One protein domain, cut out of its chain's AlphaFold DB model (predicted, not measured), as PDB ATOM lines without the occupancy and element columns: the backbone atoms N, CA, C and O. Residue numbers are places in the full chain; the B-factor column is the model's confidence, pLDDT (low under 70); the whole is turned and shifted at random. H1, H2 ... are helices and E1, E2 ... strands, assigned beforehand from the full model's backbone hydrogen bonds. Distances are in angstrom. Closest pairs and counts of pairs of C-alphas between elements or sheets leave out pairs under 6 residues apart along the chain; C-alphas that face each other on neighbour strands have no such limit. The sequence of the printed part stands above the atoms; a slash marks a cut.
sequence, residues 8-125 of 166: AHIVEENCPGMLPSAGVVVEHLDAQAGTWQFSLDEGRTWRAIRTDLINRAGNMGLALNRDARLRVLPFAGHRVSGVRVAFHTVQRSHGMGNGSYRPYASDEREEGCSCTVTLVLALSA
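This is residues 8 to 125 of the 166 residues of an uncharacterized protein of Acidovorax sp. NO-1 (UniProt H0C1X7). A strongly twisted sheet of five strands, E6, E3, E1, E5 and E7, makes a wall, and the two-stranded sheet of E2 and E4 faces part of it loosely across a gap, with E1 and E2 12.5 A apart centre to centre. The short helix H1 sits near E7 and the beginning of E1, and the single-turn H2 sits by E1 and E3. The 118 printed residues hold two named helices and seven named strands in the order H1 E1 E2 H2 E3 E4 E5 E6 E7, and both sheets are antiparallel throughout. The class is mixed, helices and strands, though under half of the residues are in named elements. The whole is compact, with a radius of gyration of the C-alphas of 13.8 A, yet only just elongated, spanning 44 by 29 by 27 A.

Find C-alpha 8 at (46.139, 1.931, -36.873); from there H1 runs to residue 14, 10.1 A long. E1, residues 23 to 29, and E2, residues 34 to 39, measure 16.3 A and 16.2 A. H2, residues 51 to 54, comes next. E3, residues 60 to 65, and E4, residues 69 to 74, are each 16.3 A long. Look at C-alpha 83 at (44.885, -0.498, -19.102) for the beginning of E5, the longest strand, residues 83 to 90, 22.3 A. E6 is residues 100 to 103, and E7, residues 117 to 121, ends at C-alpha 121, (44.654, 3.279, -22.491).

In the larger sheet, look first at E1 and E5, antiparallel at 150 degrees, with N 25 and O 88 2.9 A apart. E3 is E1's other neighbour, with N 24 and O 64 at 2.8 A. At the edges, E6 pairs with E3 through N 61 and O 102 at 2.9 A, and E7 with E5 through N 117 and O 87 at 2.7 A. E2 and E4 pair through N 37 and O 71 at 2.8 A, and residues 37 to 38 of E2 also pair with residues 47 to 48. The closest C-alphas of E1 and E2 are those of Leu 29 and Trp 36, 7.8 A. H1 is on the larger sheet at a height of 7.0 A, over none of its strands; its closest C-alphas to E1 are those of Ala 8 and Gly 23, 7.5 A. H2 is on that sheet at 6.0 A, only just over none, with 2 C-alphas on E1; its Ile 54 comes to 5.2 A from Gly 61 of E3 between C-alphas. Every O i to N i+4 pair of H1 is within hydrogen-bond range; H2 is too short for one.

The two C-alphas farthest apart are those of Gly 77 and Glu 110, 43.9 A. The printed part has no cut. The links E2 to H2 and E6 to E7 are long. Confidence is under 70 at residues 77 to 79 and 106 to 114; the mean pLDDT of the printed part is 88.4.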
ATOM      1  N   ALA A   8      45.843   0.663 -36.215       94.31
ATOM      2  CA  ALA A   8      46.139   1.931 -36.873       94.31
ATOM      3  C   ALA A   8      45.592   3.116 -36.068       94.31
ATOM      4  O   ALA A   8      46.349   4.014 -35.725       94.31
ATOM      5  N   HIS A   9      44.309   3.070 -35.710       93.81
ATOM      6  CA  HIS A   9      43.652   4.134 -34.960       93.81
ATOM      7  C   HIS A   9      44.248   4.304 -33.561       93.81
ATOM      8  O   HIS A   9      44.571   5.414 -33.156       93.81
ATOM      9  N   ILE A  10      44.455   3.198 -32.834       94.31
ATOM     10  CA  ILE A  10      45.068   3.233 -31.496       94.31
ATOM     11  C   ILE A  10      46.461   3.870 -31.564       94.31
ATOM     12  O   ILE A  10      46.798   4.704 -30.727       94.31
ATOM     13  N   VAL A  11      47.263   3.498 -32.557       93.25
ATOM     14  CA  VAL A  11      48.604   4.049 -32.761       93.25
ATOM     15  C   VAL A  11      48.552   5.534 -33.130       93.25
ATOM     16  O   VAL A  11      49.250   6.331 -32.513       93.25
ATOM     17  N   GLU A  12      47.732   5.914 -34.107       92.50
ATOM     18  CA  GLU A  12      47.650   7.289 -34.616       92.50
ATOM     19  C   GLU A  12      47.167   8.275 -33.543       92.50
ATOM     20  O   GLU A  12      47.710   9.372 -33.431       92.50
ATOM     21  N   GLU A  13      46.203   7.876 -32.711       93.19
ATOM     22  CA  GLU A  13      45.675   8.735 -31.645       93.19
ATOM     23  C   GLU A  13      46.618   8.879 -30.446       93.19
ATOM     24  O   GLU A  13      46.635   9.924 -29.799       93.19
ATOM     25  N   ASN A  14      47.377   7.831 -30.113       92.38
ATOM     26  CA  ASN A  14      48.126   7.770 -28.853       92.38
ATOM     27  C   ASN A  14      49.642   7.925 -29.032       92.38
ATOM     28  O   ASN A  14      50.371   8.008 -28.042       92.38
ATOM     29  N   CYS A  15      50.138   7.953 -30.269       89.88
ATOM     30  CA  CYS A  15      51.562   8.075 -30.581       89.88
ATOM     31  C   CYS A  15      51.803   9.131 -31.674       89.88
ATOM     32  O   CYS A  15      52.222   8.787 -32.787       89.88
ATOM     33  N   PRO A  16      51.550  10.422 -31.386       83.44
ATOM     34  CA  PRO A  16      51.759  11.486 -32.358       83.44
ATOM     35  C   PRO A  16      53.231  11.547 -32.784       83.44
ATOM     36  O   PRO A  16      54.137  11.496 -31.956       83.44
ATOM     37  N   GLY A  17      53.470  11.651 -34.092       80.44
ATOM     38  CA  GLY A  17      54.819  11.708 -34.665       80.44
ATOM     39  C   GLY A  17      55.471  10.347 -34.927       80.44
ATOM     40  O   GLY A  17      56.567  10.309 -35.483       80.44
ATOM     41  N   MET A  18      54.811   9.230 -34.596       82.12
ATOM     42  CA  MET A  18      55.284   7.919 -35.035       82.12
ATOM     43  C   MET A  18      55.038   7.734 -36.537       82.12
ATOM     44  O   MET A  18      53.984   8.093 -37.062       82.12
ATOM     45  N   LEU A  19      56.021   7.162 -37.237       80.75
ATOM     46  CA  LEU A  19      55.901   6.872 -38.665       80.75
ATOM     47  C   LEU A  19      54.729   5.911 -38.939       80.75
ATOM     48  O   LEU A  19      54.458   5.026 -38.118       80.75
ATOM     49  N   PRO A  20      54.069   6.023 -40.107       79.94
ATOM     50  CA  PRO A  20      53.058   5.064 -40.522       79.94
ATOM     51  C   PRO A  20      53.595   3.632 -40.444       79.94
ATOM     52  O   PRO A  20      54.594   3.287 -41.074       79.94
ATOM     53  N   SER A  21      52.914   2.790 -39.670       86.38
ATOM     54  CA  SER A  21      53.260   1.379 -39.527       86.38
ATOM     55  C   SER A  21      52.358   0.508 -40.395       86.38
ATOM     56  O   SER A  21      51.212   0.859 -40.693       86.38
ATOM     57  N   ALA A  22      52.874  -0.644 -40.815       91.38
ATOM     58  CA  ALA A  22      52.094  -1.690 -41.472       91.38
ATOM     59  C   ALA A  22      51.408  -2.620 -40.453       91.38
ATOM     60  O   ALA A  22      50.478  -3.353 -40.796       91.38
ATOM     61  N   GLY A  23      51.844  -2.575 -39.196       93.75
ATOM     62  CA  GLY A  23      51.297  -3.354 -38.098       93.75
ATOM     63  C   GLY A  23      52.092  -3.171 -36.816       93.75
ATOM     64  O   GLY A  23      52.956  -2.300 -36.716       93.75
ATOM     65  N   VAL A  24      51.819  -4.041 -35.850       94.69
ATOM     66  CA  VAL A  24      52.513  -4.103 -34.566       94.69
ATOM     67  C   VAL A  24      52.844  -5.548 -34.202       94.69
ATOM     68  O   VAL A  24      52.281  -6.499 -34.752       94.69
ATOM     69  N   VAL A  25      53.740  -5.713 -33.241       95.44
ATOM     70  CA  VAL A  25      53.863  -6.940 -32.457       95.44
ATOM     71  C   VAL A  25      53.485  -6.579 -31.031       95.44
ATOM     72  O   VAL A  25      54.142  -5.751 -30.407       95.44
ATOM     73  N   VAL A  26      52.393  -7.163 -30.542       96.56
ATOM     74  CA  VAL A  26      51.920  -6.950 -29.175       96.56
ATOM     75  C   VAL A  26      52.744  -7.814 -28.236       96.56
ATOM     76  O   VAL A  26      52.777  -9.035 -28.383       96.56
ATOM     77  N   GLU A  27      53.385  -7.168 -27.276       95.00
ATOM     78  CA  GLU A  27      54.312  -7.783 -26.324       95.00
ATOM     79  C   GLU A  27      53.673  -7.927 -24.950       95.00
ATOM     80  O   GLU A  27      53.975  -8.853 -24.215       95.00
ATOM     81  N   HIS A  28      52.762  -7.022 -24.595       96.12
ATOM     82  CA  HIS A  28      52.101  -7.077 -23.303       96.12
ATOM     83  C   HIS A  28      50.681  -6.536 -23.379       96.12
ATOM     84  O   HIS A  28      50.434  -5.461 -23.931       96.12
ATOM     85  N   LEU A  29      49.762  -7.237 -22.722       97.56
ATOM     86  CA  LEU A  29      48.405  -6.772 -22.458       97.56
ATOM     87  C   LEU A  29      48.076  -7.008 -20.992       97.56
ATOM     88  O   LEU A  29      48.302  -8.095 -20.465       97.56
ATOM     89  N   ASP A  30      47.515  -6.009 -20.328       95.69
ATOM     90  CA  ASP A  30      47.085  -6.147 -18.941       95.69
ATOM     91  C   ASP A  30      45.946  -7.174 -18.815       95.69
ATOM     92  O   ASP A  30      44.787  -6.923 -19.154       95.69
ATOM     93  N   ALA A  31      46.303  -8.360 -18.324       94.12
ATOM     94  CA  ALA A  31      45.403  -9.494 -18.186       94.12
ATOM     95  C   ALA A  31      44.329  -9.289 -17.101       94.12
ATOM     96  O   ALA A  31      43.341 -10.018 -17.101       94.12
ATOM     97  N   GLN A  32      44.491  -8.309 -16.203       92.00
ATOM     98  CA  GLN A  32      43.506  -8.012 -15.156       92.00
ATOM     99  C   GLN A  32      42.328  -7.194 -15.692       92.00
ATOM    100  O   GLN A  32      41.249  -7.195 -15.104       92.00
ATOM    101  N   ALA A  33      42.501  -6.523 -16.834       91.62
ATOM    102  CA  ALA A  33      41.447  -5.707 -17.419       91.62
ATOM    103  C   ALA A  33      40.293  -6.522 -18.009       91.62
ATOM    104  O   ALA A  33      39.180  -6.006 -18.109       91.62
ATOM    105  N   GLY A  34      40.535  -7.773 -18.408       93.62
ATOM    106  CA  GLY A  34      39.512  -8.629 -18.992       93.62
ATOM    107  C   GLY A  34      40.041  -9.640 -20.001       93.62
ATOM    108  O   GLY A  34      41.241  -9.874 -20.137       93.62
ATOM    109  N   THR A  35      39.115 -10.228 -20.761       94.88
ATOM    110  CA  THR A  35      39.463 -11.129 -21.867       94.88
ATOM    111  C   THR A  35      39.799 -10.322 -23.112       94.88
ATOM    112  O   THR A  35      38.916  -9.730 -23.740       94.88
ATOM    113  N   TRP A  36      41.074 -10.323 -23.485       97.44
ATOM    114  CA  TRP A  36      41.559  -9.675 -24.696       97.44
ATOM    115  C   TRP A  36      41.257 -10.494 -25.940       97.44
ATOM    116  O   TRP A  36      41.404 -11.719 -25.962       97.44
ATOM    117  N   GLN A  37      40.836  -9.807 -26.995       97.88
ATOM    118  CA  GLN A  37      40.492 -10.419 -28.264       97.88
ATOM    119  C   GLN A  37      40.948  -9.547 -29.424       97.88
ATOM    120  O   GLN A  37      40.964  -8.321 -29.333       97.88
ATOM    121  N   PHE A  38      41.252 -10.196 -30.541       97.88
ATOM    122  CA  PHE A  38      41.520  -9.523 -31.801       97.88
ATOM    123  C   PHE A  38      40.635 -10.059 -32.919       97.88
ATOM    124  O   PHE A  38      40.133 -11.185 -32.850       97.88
ATOM    125  N   SER A  39      40.475  -9.249 -33.955       96.94
ATOM    126  CA  SER A  39      39.803  -9.616 -35.195       96.94
ATOM    127  C   SER A  39      40.667  -9.227 -36.389       96.94
ATOM    128  O   SER A  39      41.311  -8.179 -36.378       96.94
ATOM    129  N   LEU A  40      40.664 -10.087 -37.407       96.50
ATOM    130  CA  LEU A  40      41.334  -9.871 -38.695       96.50
ATOM    131  C   LEU A  40      40.333  -9.686 -39.850       96.50
ATOM    132  O   LEU A  40      40.733  -9.595 -41.002       96.50
ATOM    133  N   ASP A  41      39.034  -9.680 -39.550       94.12
ATOM    134  CA  ASP A  41      37.933  -9.643 -40.515       94.12
ATOM    135  C   ASP A  41      36.923  -8.548 -40.144       94.12
ATOM    136  O   ASP A  41      35.709  -8.755 -40.116       94.12
ATOM    137  N   GLU A  42      37.461  -7.374 -39.807       91.19
ATOM    138  CA  GLU A  42      36.709  -6.161 -39.467       91.19
ATOM    139  C   GLU A  42      35.724  -6.314 -38.294       91.19
ATOM    140  O   GLU A  42      34.755  -5.568 -38.171       91.19
ATOM    141  N   GLY A  43      35.991  -7.243 -37.379       92.38
ATOM    142  CA  GLY A  43      35.169  -7.491 -36.198       92.38
ATOM    143  C   GLY A  43      34.053  -8.514 -36.415       92.38
ATOM    144  O   GLY A  43      33.226  -8.679 -35.512       92.38
ATOM    145  N   ARG A  44      34.020  -9.215 -37.558       90.62
ATOM    146  CA  ARG A  44      33.056 -10.297 -37.823       90.62
ATOM    147  C   ARG A  44      33.327 -11.522 -36.950       90.62
ATOM    148  O   ARG A  44      32.387 -12.088 -36.394       90.62
ATOM    149  N   THR A  45      34.591 -11.898 -36.778       93.75
ATOM    150  CA  THR A  45      35.030 -12.955 -35.862       93.75
ATOM    151  C   THR A  45      36.093 -12.439 -34.904       93.75
ATOM    152  O   THR A  45      36.851 -11.516 -35.203       93.75
ATOM    153  N   TRP A  46      36.129 -13.024 -33.708       95.88
ATOM    154  CA  TRP A  46      37.029 -12.607 -32.638       95.88
ATOM    155  C   TRP A  46      37.760 -13.807 -32.063       95.88
ATOM    156  O   TRP A  46      37.145 -14.815 -31.717       95.88
ATOM    157  N   ARG A  47      39.077 -13.676 -31.935       97.62
ATOM    158  CA  ARG A  47      39.972 -14.693 -31.379       97.62
ATOM    159  C   ARG A  47      40.526 -14.197 -30.053       97.62
ATOM    160  O   ARG A  47      40.932 -13.042 -29.955       97.62
ATOM    161  N   ALA A  48      40.551 -15.064 -29.046       97.81
ATOM    162  CA  ALA A  48      41.156 -14.742 -27.759       97.81
ATOM    163  C   ALA A  48      42.678 -14.585 -27.885       97.81
ATOM    164  O   ALA A  48      43.337 -15.359 -28.588       97.81
ATOM    165  N   ILE A  49      43.225 -13.591 -27.187       98.44
ATOM    166  CA  ILE A  49      44.668 -13.399 -27.044       98.44
ATOM    167  C   ILE A  49      45.136 -14.159 -25.805       98.44
ATOM    168  O   ILE A  49      44.567 -14.025 -24.725       98.44
ATOM    169  N   ARG A  50      46.198 -14.946 -25.973       97.44
ATOM    170  CA  ARG A  50      46.906 -15.661 -24.912       97.44
ATOM    171  C   ARG A  50      47.834 -14.682 -24.204       97.44
ATOM    172  O   ARG A  50      49.007 -14.572 -24.557       97.44
ATOM    173  N   THR A  51      47.288 -13.913 -23.267       96.88
ATOM    174  CA  THR A  51      48.063 -12.937 -22.484       96.88
ATOM    175  C   THR A  51      49.133 -13.615 -21.632       96.88
ATOM    176  O   THR A  51      50.212 -13.063 -21.468       96.88
ATOM    177  N   ASP A  52      48.895 -14.854 -21.196       95.50
ATOM    178  CA  ASP A  52      49.880 -15.739 -20.565       95.50
ATOM    179  C   ASP A  52      51.126 -15.964 -21.435       95.50
ATOM    180  O   ASP A  52      52.238 -16.059 -20.921       95.50
ATOM    181  N   LEU A  53      50.948 -16.036 -22.759       94.75
ATOM    182  CA  LEU A  53      52.027 -16.337 -23.693       94.75
ATOM    183  C   LEU A  53      52.858 -15.106 -24.054       94.75
ATOM    184  O   LEU A  53      54.051 -15.258 -24.290       94.75
ATOM    185  N   ILE A  54      52.236 -13.929 -24.130       95.19
ATOM    186  CA  ILE A  54      52.936 -12.685 -24.483       95.19
ATOM    187  C   ILE A  54      53.523 -11.984 -23.251       95.19
ATOM    188  O   ILE A  54      54.628 -11.474 -23.317       95.19
ATOM    189  N   ASN A  55      52.858 -12.048 -22.091       94.81
ATOM    190  CA  ASN A  55      53.340 -11.385 -20.875       94.81
ATOM    191  C   ASN A  55      54.453 -12.166 -20.153       94.81
ATOM    192  O   ASN A  55      55.020 -11.663 -19.181       94.81
ATOM    193  N   ARG A  56      54.726 -13.416 -20.550       89.31
ATOM    194  CA  ARG A  56      55.785 -14.224 -19.931       89.31
ATOM    195  C   ARG A  56      57.168 -13.704 -20.318       89.31
ATOM    196  O   ARG A  56      57.358 -13.126 -21.382       89.31
ATOM    197  N   ALA A  57      58.159 -14.029 -19.496       79.25
ATOM    198  CA  ALA A  57      59.553 -13.862 -19.881       79.25
ATOM    199  C   ALA A  57      59.883 -14.728 -21.112       79.25
ATOM    200  O   ALA A  57      59.479 -15.891 -21.202       79.25
ATOM    201  N   GLY A  58      60.642 -14.161 -22.046       77.69
ATOM    202  CA  GLY A  58      60.936 -14.764 -23.341       77.69
ATOM    203  C   GLY A  58      60.172 -14.025 -24.423       77.69
ATOM    204  O   GLY A  58      58.959 -14.157 -24.510       77.69
ATOM    205  N   ASN A  59      60.913 -13.250 -25.209       86.81
ATOM    206  CA  ASN A  59      60.480 -12.262 -26.197       86.81
ATOM    207  C   ASN A  59      59.496 -12.828 -27.233       86.81
ATOM    208  O   ASN A  59      59.859 -13.067 -28.379       86.81
ATOM    209  N   MET A  60      58.258 -13.106 -26.840       92.62
ATOM    210  CA  MET A  60      57.226 -13.707 -27.670       92.62
ATOM    211  C   MET A  60      56.055 -12.745 -27.749       92.62
ATOM    212  O   MET A  60      55.494 -12.355 -26.734       92.62
ATOM    213  N   GLY A  61      55.681 -12.365 -28.964       95.12
ATOM    214  CA  GLY A  61      54.639 -11.379 -29.201       95.12
ATOM    215  C   GLY A  61      53.603 -11.866 -30.202       95.12
ATOM    216  O   GLY A  61      53.841 -12.800 -30.973       95.12
ATOM    217  N   LEU A  62      52.437 -11.225 -30.197       97.75
ATOM    218  CA  LEU A  62      51.378 -11.453 -31.174       97.75
ATOM    219  C   LEU A  62      51.527 -10.460 -32.331       97.75
ATOM    220  O   LEU A  62      51.340  -9.257 -32.161       97.75
ATOM    221  N   ALA A  63      51.841 -10.970 -33.517       97.12
ATOM    222  CA  ALA A  63      51.973 -10.167 -34.726       97.12
ATOM    223  C   ALA A  63      50.596  -9.811 -35.299       97.12
ATOM    224  O   ALA A  63      49.826 -10.713 -35.630       97.12
ATOM    225  N   LEU A  64      50.296  -8.521 -35.447       97.88
ATOM    226  CA  LEU A  64      49.027  -8.027 -35.984       97.88
ATOM    227  C   LEU A  64      49.261  -6.906 -36.996       97.88
ATOM    228  O   LEU A  64      50.052  -5.997 -36.757       97.88
ATOM    229  N   ASN A  65      48.579  -6.962 -38.136       97.12
ATOM    230  CA  ASN A  65      48.593  -5.865 -39.104       97.12
ATOM    231  C   ASN A  65      47.781  -4.666 -38.590       97.12
ATOM    232  O   ASN A  65      46.946  -4.799 -37.696       97.12
ATOM    233  N   ARG A  66      48.022  -3.480 -39.157       95.38
ATOM    234  CA  ARG A  66      47.416  -2.214 -38.702       95.38
ATOM    235  C   ARG A  66      45.879  -2.190 -38.764       95.38
ATOM    236  O   ARG A  66      45.243  -1.437 -38.033       95.38
ATOM    237  N   ASP A  67      45.290  -2.986 -39.646       95.56
ATOM    238  CA  ASP A  67      43.851  -3.144 -39.862       95.56
ATOM    239  C   ASP A  67      43.191  -4.095 -38.854       95.56
ATOM    240  O   ASP A  67      41.971  -4.056 -38.679       95.56
ATOM    241  N   ALA A  68      43.981  -4.909 -38.146       97.12
ATOM    242  CA  ALA A  68      43.462  -5.764 -37.092       97.12
ATOM    243  C   ALA A  68      42.803  -4.917 -35.999       97.12
ATOM    244  O   ALA A  68      43.311  -3.864 -35.595       97.12
ATOM    245  N   ARG A  69      41.664  -5.397 -35.502       96.56
ATOM    246  CA  ARG A  69      40.930  -4.754 -34.412       96.56
ATOM    247  C   ARG A  69      41.293  -5.394 -33.092       96.56
ATOM    248  O   ARG A  69      41.379  -6.618 -33.008       96.56
ATOM    249  N   LEU A  70      41.445  -4.572 -32.065       96.94
ATOM    250  CA  LEU A  70      41.703  -5.005 -30.701       96.94
ATOM    251  C   LEU A  70      40.488  -4.678 -29.834       96.94
ATOM    252  O   LEU A  70      39.880  -3.619 -29.977       96.94
ATOM    253  N   ARG A  71      40.119  -5.588 -28.934       95.38
ATOM    254  CA  ARG A  71      39.128  -5.317 -27.892       95.38
ATOM    255  C   ARG A  71      39.460  -6.059 -26.609       95.38
ATOM    256  O   ARG A  71      40.149  -7.078 -26.618       95.38
ATOM    257  N   VAL A  72      38.881  -5.592 -25.518       94.06
ATOM    258  CA  VAL A  72      38.886  -6.253 -24.219       94.06
ATOM    259  C   VAL A  72      37.454  -6.354 -23.706       94.06
ATOM    260  O   VAL A  72      36.694  -5.386 -23.740       94.06
ATOM    261  N   LEU A  73      37.069  -7.548 -23.257       92.38
ATOM    262  CA  LEU A  73      35.805  -7.794 -22.570       92.38
ATOM    263  C   LEU A  73      36.061  -7.695 -21.061       92.38
ATOM    264  O   LEU A  73      36.689  -8.610 -20.520       92.38
ATOM    265  N   PRO A  74      35.632  -6.610 -20.387       91.06
ATOM    266  CA  PRO A  74      35.981  -6.396 -18.990       91.06
ATOM    267  C   PRO A  74      35.389  -7.465 -18.078       91.06
ATOM    268  O   PRO A  74      34.255  -7.906 -18.286       91.06
ATOM    269  N   PHE A  75      36.130  -7.852 -17.041       88.88
ATOM    270  CA  PHE A  75      35.568  -8.688 -15.984       88.88
ATOM    271  C   PHE A  75      34.488  -7.914 -15.216       88.88
ATOM    272  O   PHE A  75      34.587  -6.701 -15.014       88.88
ATOM    273  N   ALA A  76      33.428  -8.611 -14.799       79.38
ATOM    274  CA  ALA A  76      32.317  -7.985 -14.093       79.38
ATOM    275  C   ALA A  76      32.809  -7.219 -12.847       79.38
ATOM    276  O   ALA A  76      33.696  -7.675 -12.127       79.38
ATOM    277  N   GLY A  77      32.247  -6.031 -12.612       69.44
ATOM    278  CA  GLY A  77      32.561  -5.200 -11.444       69.44
ATOM    279  C   GLY A  77      33.868  -4.400 -11.518       69.44
ATOM    280  O   GLY A  77      34.087  -3.552 -10.656       69.44
ATOM    281  N   HIS A  78      34.705  -4.587 -12.543       64.50
ATOM    282  CA  HIS A  78      35.949  -3.830 -12.675       64.50
ATOM    283  C   HIS A  78      35.721  -2.486 -13.374       64.50
ATOM    284  O   HIS A  78      35.350  -2.419 -14.546       64.50
ATOM    285  N   ARG A  79      35.982  -1.390 -12.652       65.25
ATOM    286  CA  ARG A  79      36.114  -0.046 -13.226       65.25
ATOM    287  C   ARG A  79      37.592   0.248 -13.442       65.25
ATOM    288  O   ARG A  79      38.231   0.869 -12.600       65.25
ATOM    289  N   VAL A  80      38.137  -0.234 -14.551       71.06
ATOM    290  CA  VAL A  80      39.528   0.058 -14.911       71.06
ATOM    291  C   VAL A  80      39.563   1.399 -15.643       71.06
ATOM    292  O   VAL A  80      38.927   1.547 -16.687       71.06
ATOM    293  N   SER A  81      40.245   2.396 -15.073       79.88
ATOM    294  CA  SER A  81      40.375   3.737 -15.670       79.88
ATOM    295  C   SER A  81      41.390   3.771 -16.814       79.88
ATOM    296  O   SER A  81      41.235   4.554 -17.748       79.88
ATOM    297  N   GLY A  82      42.391   2.892 -16.768       89.06
ATOM    298  CA  GLY A  82      43.426   2.763 -17.781       89.06
ATOM    299  C   GLY A  82      44.076   1.388 -17.732       89.06
ATOM    300  O   GLY A  82      44.228   0.800 -16.665       89.06
ATOM    301  N   VAL A  83      44.435   0.874 -18.900       94.00
ATOM    302  CA  VAL A  83      44.885  -0.498 -19.102       94.00
ATOM    303  C   VAL A  83      46.213  -0.483 -19.844       94.00
ATOM    304  O   VAL A  83      46.350   0.219 -20.849       94.00
ATOM    305  N   ARG A  84      47.201  -1.248 -19.364       96.06
ATOM    306  CA  ARG A  84      48.539  -1.270 -19.972       96.06
ATOM    307  C   ARG A  84      48.555  -2.092 -21.258       96.06
ATOM    308  O   ARG A  84      48.182  -3.266 -21.262       96.06
ATOM    309  N   VAL A  85      49.078  -1.495 -22.323       97.00
ATOM    310  CA  VAL A  85      49.325  -2.134 -23.619       97.00
ATOM    311  C   VAL A  85      50.766  -1.831 -24.016       97.00
ATOM    312  O   VAL A  85      51.161  -0.669 -23.994       97.00
ATOM    313  N   ALA A  86      51.553  -2.850 -24.363       95.00
ATOM    314  CA  ALA A  86      52.889  -2.651 -24.917       95.00
ATOM    315  C   ALA A  86      53.056  -3.389 -26.243       95.00
ATOM    316  O   ALA A  86      52.624  -4.535 -26.398       95.00
ATOM    317  N   PHE A  87      53.672  -2.711 -27.202       94.25
ATOM    318  CA  PHE A  87      53.924  -3.224 -28.540       94.25
ATOM    319  C   PHE A  87      55.079  -2.465 -29.180       94.25
ATOM    320  O   PHE A  87      55.387  -1.348 -28.781       94.25
ATOM    321  N   HIS A  88      55.649  -3.012 -30.243       91.56
ATOM    322  CA  HIS A  88      56.442  -2.228 -31.186       91.56
ATOM    323  C   HIS A  88      55.771  -2.222 -32.555       91.56
ATOM    324  O   HIS A  88      55.060  -3.161 -32.923       91.56
ATOM    325  N   THR A  89      55.978  -1.157 -33.324       91.38
ATOM    326  CA  THR A  89      55.462  -1.067 -34.692       91.38
ATOM    327  C   THR A  89      56.357  -1.800 -35.681       91.38
ATOM    328  O   THR A  89      57.551  -1.976 -35.461       91.38
ATOM    329  N   VAL A  90      55.800  -2.223 -36.809       90.19
ATOM    330  CA  VAL A  90      56.570  -2.803 -37.912       90.19
ATOM    331  C   VAL A  90      56.284  -2.053 -39.206       90.19
ATOM    332  O   VAL A  90      55.153  -1.643 -39.466       90.19
ATOM    333  N   GLN A  91      57.313  -1.879 -40.037       88.19
ATOM    334  CA  GLN A  91      57.177  -1.192 -41.328       88.19
ATOM    335  C   GLN A  91      56.669  -2.110 -42.447       88.19
ATOM    336  O   GLN A  91      56.153  -1.635 -43.453       88.19
ATOM    337  N   ARG A  92      56.793  -3.431 -42.280       88.19
ATOM    338  CA  ARG A  92      56.280  -4.427 -43.230       88.19
ATOM    339  C   ARG A  92      55.100  -5.168 -42.630       88.19
ATOM    340  O   ARG A  92      55.091  -5.459 -41.437       88.19
ATOM    341  N   SER A  93      54.113  -5.469 -43.470       89.88
ATOM    342  CA  SER A  93      52.976  -6.282 -43.052       89.88
ATOM    343  C   SER A  93      53.445  -7.693 -42.700       89.88
ATOM    344  O   SER A  93      54.430  -8.203 -43.239       89.88
ATOM    345  N   HIS A  94      52.716  -8.354 -41.807       90.69
ATOM    346  CA  HIS A  94      53.041  -9.712 -41.374       90.69
ATOM    347  C   HIS A  94      52.647 -10.784 -42.394       90.69
ATOM    348  O   HIS A  94      52.930 -11.961 -42.161       90.69
ATOM    349  N   GLY A  95      51.983 -10.398 -43.492       92.06
ATOM    350  CA  GLY A  95      51.474 -11.306 -44.518       92.06
ATOM    351  C   GLY A  95      50.711 -12.480 -43.904       92.06
ATOM    352  O   GLY A  95      49.802 -12.300 -43.095       92.06
ATOM    353  N   MET A  96      51.144 -13.694 -44.242       91.62
ATOM    354  CA  MET A  96      50.543 -14.947 -43.774       91.62
ATOM    355  C   MET A  96      50.716 -15.204 -42.267       91.62
ATOM    356  O   MET A  96      50.044 -16.060 -41.702       91.62
ATOM    357  N   GLY A  97      51.593 -14.455 -41.599       93.44
ATOM    358  CA  GLY A  97      51.778 -14.523 -40.154       93.44
ATOM    359  C   GLY A  97      50.941 -13.508 -39.361       93.44
ATOM    360  O   GLY A  97      51.168 -13.335 -38.163       93.44
ATOM    361  N   ASN A  98      49.992 -12.810 -39.989       97.06
ATOM    362  CA  ASN A  98      49.044 -11.962 -39.268       97.06
ATOM    363  C   ASN A  98      48.189 -12.810 -38.299       97.06
ATOM    364  O   ASN A  98      47.540 -13.776 -38.695       97.06
ATOM    365  N   GLY A  99      48.209 -12.476 -37.008       97.19
ATOM    366  CA  GLY A  99      47.555 -13.237 -35.940       97.19
ATOM    367  C   GLY A  99      48.327 -14.465 -35.440       97.19
ATOM    368  O   GLY A  99      47.714 -15.340 -34.817       97.19
ATOM    369  N   SER A 100      49.635 -14.554 -35.725       97.00
ATOM    370  CA  SER A 100      50.548 -15.583 -35.196       97.00
ATOM    371  C   SER A 100      51.335 -15.078 -33.982       97.00
ATOM    372  O   SER A 100      51.751 -13.917 -33.966       97.00
ATOM    373  N   TYR A 101      51.616 -15.961 -33.023       97.00
ATOM    374  CA  TYR A 101      52.619 -15.703 -31.986       97.00
ATOM    375  C   TYR A 101      54.010 -15.998 -32.535       97.00
ATOM    376  O   TYR A 101      54.203 -17.025 -33.188       97.00
ATOM    377  N   ARG A 102      54.975 -15.119 -32.277       93.00
ATOM    378  CA  ARG A 102      56.345 -15.277 -32.771       93.00
ATOM    379  C   ARG A 102      57.372 -14.696 -31.808       93.00
ATOM    380  O   ARG A 102      57.046 -13.744 -31.096       93.00
ATOM    381  N   PRO A 103      58.599 -15.237 -31.798       90.94
ATOM    382  CA  PRO A 103      59.699 -14.577 -31.129       90.94
ATOM    383  C   PRO A 103      59.997 -13.225 -31.794       90.94
ATOM    384  O   PRO A 103      59.860 -13.082 -33.012       90.94
ATOM    385  N   TYR A 104      60.410 -12.247 -31.000       84.69
ATOM    386  CA  TYR A 104      60.964 -10.977 -31.454       84.69
ATOM    387  C   TYR A 104      62.312 -10.735 -30.762       84.69
ATOM    388  O   TYR A 104      62.570 -11.269 -29.687       84.69
ATOM    389  N   ALA A 105      63.211  -9.979 -31.387       75.19
ATOM    390  CA  ALA A 105      64.484  -9.634 -30.760       75.19
ATOM    391  C   ALA A 105      64.257  -8.492 -29.759       75.19
ATOM    392  O   ALA A 105      63.668  -7.483 -30.142       75.19
ATOM    393  N   SER A 106      64.702  -8.643 -28.507       65.44
ATOM    394  CA  SER A 106      64.693  -7.558 -27.506       65.44
ATOM    395  C   SER A 106      66.038  -6.833 -27.427       65.44
ATOM    396  O   SER A 106      66.047  -5.612 -27.314       65.44
ATOM    397  N   ASP A 107      67.149  -7.567 -27.562       51.38
ATOM    398  CA  ASP A 107      68.464  -7.144 -27.051       51.38
ATOM    399  C   ASP A 107      69.447  -6.588 -28.104       51.38
ATOM    400  O   ASP A 107      70.592  -6.300 -27.782       51.38
ATOM    401  N   GLU A 108      69.017  -6.373 -29.350       46.94
ATOM    402  CA  GLU A 108      69.882  -5.869 -30.441       46.94
ATOM    403  C   GLU A 108      69.248  -4.687 -31.187       46.94
ATOM    404  O   GLU A 108      69.346  -4.559 -32.409       46.94
ATOM    405  N   ARG A 109      68.510  -3.825 -30.480       56.59
ATOM    406  CA  ARG A 109      67.962  -2.624 -31.115       56.59
ATOM    407  C   ARG A 109      69.063  -1.578 -31.273       56.59
ATOM    408  O   ARG A 109      69.226  -0.726 -30.409       56.59
ATOM    409  N   GLU A 110      69.794  -1.645 -32.386       47.69
ATOM    410  CA  GLU A 110      70.548  -0.497 -32.900       47.69
ATOM    411  C   GLU A 110      69.632   0.737 -32.986       47.69
ATOM    412  O   GLU A 110      68.416   0.610 -33.183       47.69
ATOM    413  N   GLU A 111      70.224   1.927 -32.854       44.94
ATOM    414  CA  GLU A 111      69.580   3.229 -33.045       44.94
ATOM    415  C   GLU A 111      68.746   3.219 -34.351       44.94
ATOM    416  O   GLU A 111      69.281   3.305 -35.454       44.94
ATOM    417  N   GLY A 112      67.419   3.044 -34.248       49.25
ATOM    418  CA  GLY A 112      66.513   2.932 -35.404       49.25
ATOM    419  C   GLY A 112      65.638   1.672 -35.462       49.25
ATOM    420  O   GLY A 112      64.684   1.636 -36.245       49.25
ATOM    421  N   CYS A 113      65.873   0.658 -34.623       53.31
ATOM    422  CA  CYS A 113      64.915  -0.437 -34.458       53.31
ATOM    423  C   CYS A 113      63.695   0.006 -33.634       53.31
ATOM    424  O   CYS A 113      63.827   0.592 -32.566       53.31
ATOM    425  N   SER A 114      62.495  -0.331 -34.122       65.19
ATOM    426  CA  SER A 114      61.187   0.046 -33.560       65.19
ATOM    427  C   SER A 114      61.090  -0.190 -32.052       65.19
ATOM    428  O   SER A 114      60.891  -1.325 -31.630       65.19
ATOM    429  N   CYS A 115      61.293   0.834 -31.225       74.81
ATOM    430  CA  CYS A 115      61.286   0.711 -29.770       74.81
ATOM    431  C   CYS A 115      59.920   0.235 -29.249       74.81
ATOM    432  O   CYS A 115      58.874   0.538 -29.830       74.81
ATOM    433  N   THR A 116      59.918  -0.530 -28.153       86.88
ATOM    434  CA  THR A 116      58.668  -0.894 -27.479       86.88
ATOM    435  C   THR A 116      57.991   0.377 -26.980       86.88
ATOM    436  O   THR A 116      58.524   1.113 -26.150       86.88
ATOM    437  N   VAL A 117      56.778   0.604 -27.458       90.44
ATOM    438  CA  VAL A 117      55.866   1.632 -26.988       90.44
ATOM    439  C   VAL A 117      54.996   1.023 -25.900       90.44
ATOM    440  O   VAL A 117      54.360  -0.011 -26.101       90.44
ATOM    441  N   THR A 118      54.953   1.669 -24.738       93.81
ATOM    442  CA  THR A 118      54.002   1.337 -23.675       93.81
ATOM    443  C   THR A 118      52.973   2.447 -23.560       93.81
ATOM    444  O   THR A 118      53.327   3.601 -23.339       93.81
ATOM    445  N   LEU A 119      51.698   2.074 -23.617       95.12
ATOM    446  CA  LEU A 119      50.561   2.960 -23.415       95.12
ATOM    447  C   LEU A 119      49.734   2.514 -22.207       95.12
ATOM    448  O   LEU A 119      49.665   1.327 -21.877       95.12
ATOM    449  N   VAL A 120      49.060   3.477 -21.583       96.00
ATOM    450  CA  VAL A 120      47.978   3.238 -20.621       96.00
ATOM    451  C   VAL A 120      46.707   3.807 -21.236       96.00
ATOM    452  O   VAL A 120      46.560   5.019 -21.354       96.00
ATOM    453  N   LEU A 121      45.813   2.924 -21.675       94.38
ATOM    454  CA  LEU A 121      44.654   3.279 -22.491       94.38
ATOM    455  C   LEU A 121      43.350   3.082 -21.726       94.38
ATOM    456  O   LEU A 121      43.152   2.059 -21.071       94.38
ATOM    457  N   ALA A 122      42.420   4.023 -21.864       92.38
ATOM    458  CA  ALA A 122      41.050   3.811 -21.415       92.38
ATOM    459  C   ALA A 122      40.370   2.705 -22.243       92.38
ATOM    460  O   ALA A 122      40.655   2.520 -23.430       92.38
ATOM    461  N   LEU A 123      39.394   2.011 -21.648       90.38
ATOM    462  CA  LEU A 123      38.639   0.962 -22.345       90.38
ATOM    463  C   LEU A 123      37.924   1.474 -23.603       90.38
ATOM    464  O   LEU A 123      37.767   0.715 -24.552       90.38
ATOM    465  N   SER A 124      37.507   2.743 -23.632       89.81
ATOM    466  CA  SER A 124      36.905   3.377 -24.813       89.81
ATOM    467  C   SER A 124      37.892   3.528 -25.972       89.81
ATOM    468  O   SER A 124      37.507   3.303 -27.116       89.81
ATOM    469  N   ALA A 125      39.160   3.841 -25.690       92.00
ATOM    470  CA  ALA A 125      40.208   3.950 -26.706       92.00
ATOM    471  C   ALA A 125      40.535   2.586 -27.334       92.00
ATOM    472  O   ALA A 125      40.849   2.504 -28.518       92.00
TER     473      ALA A 125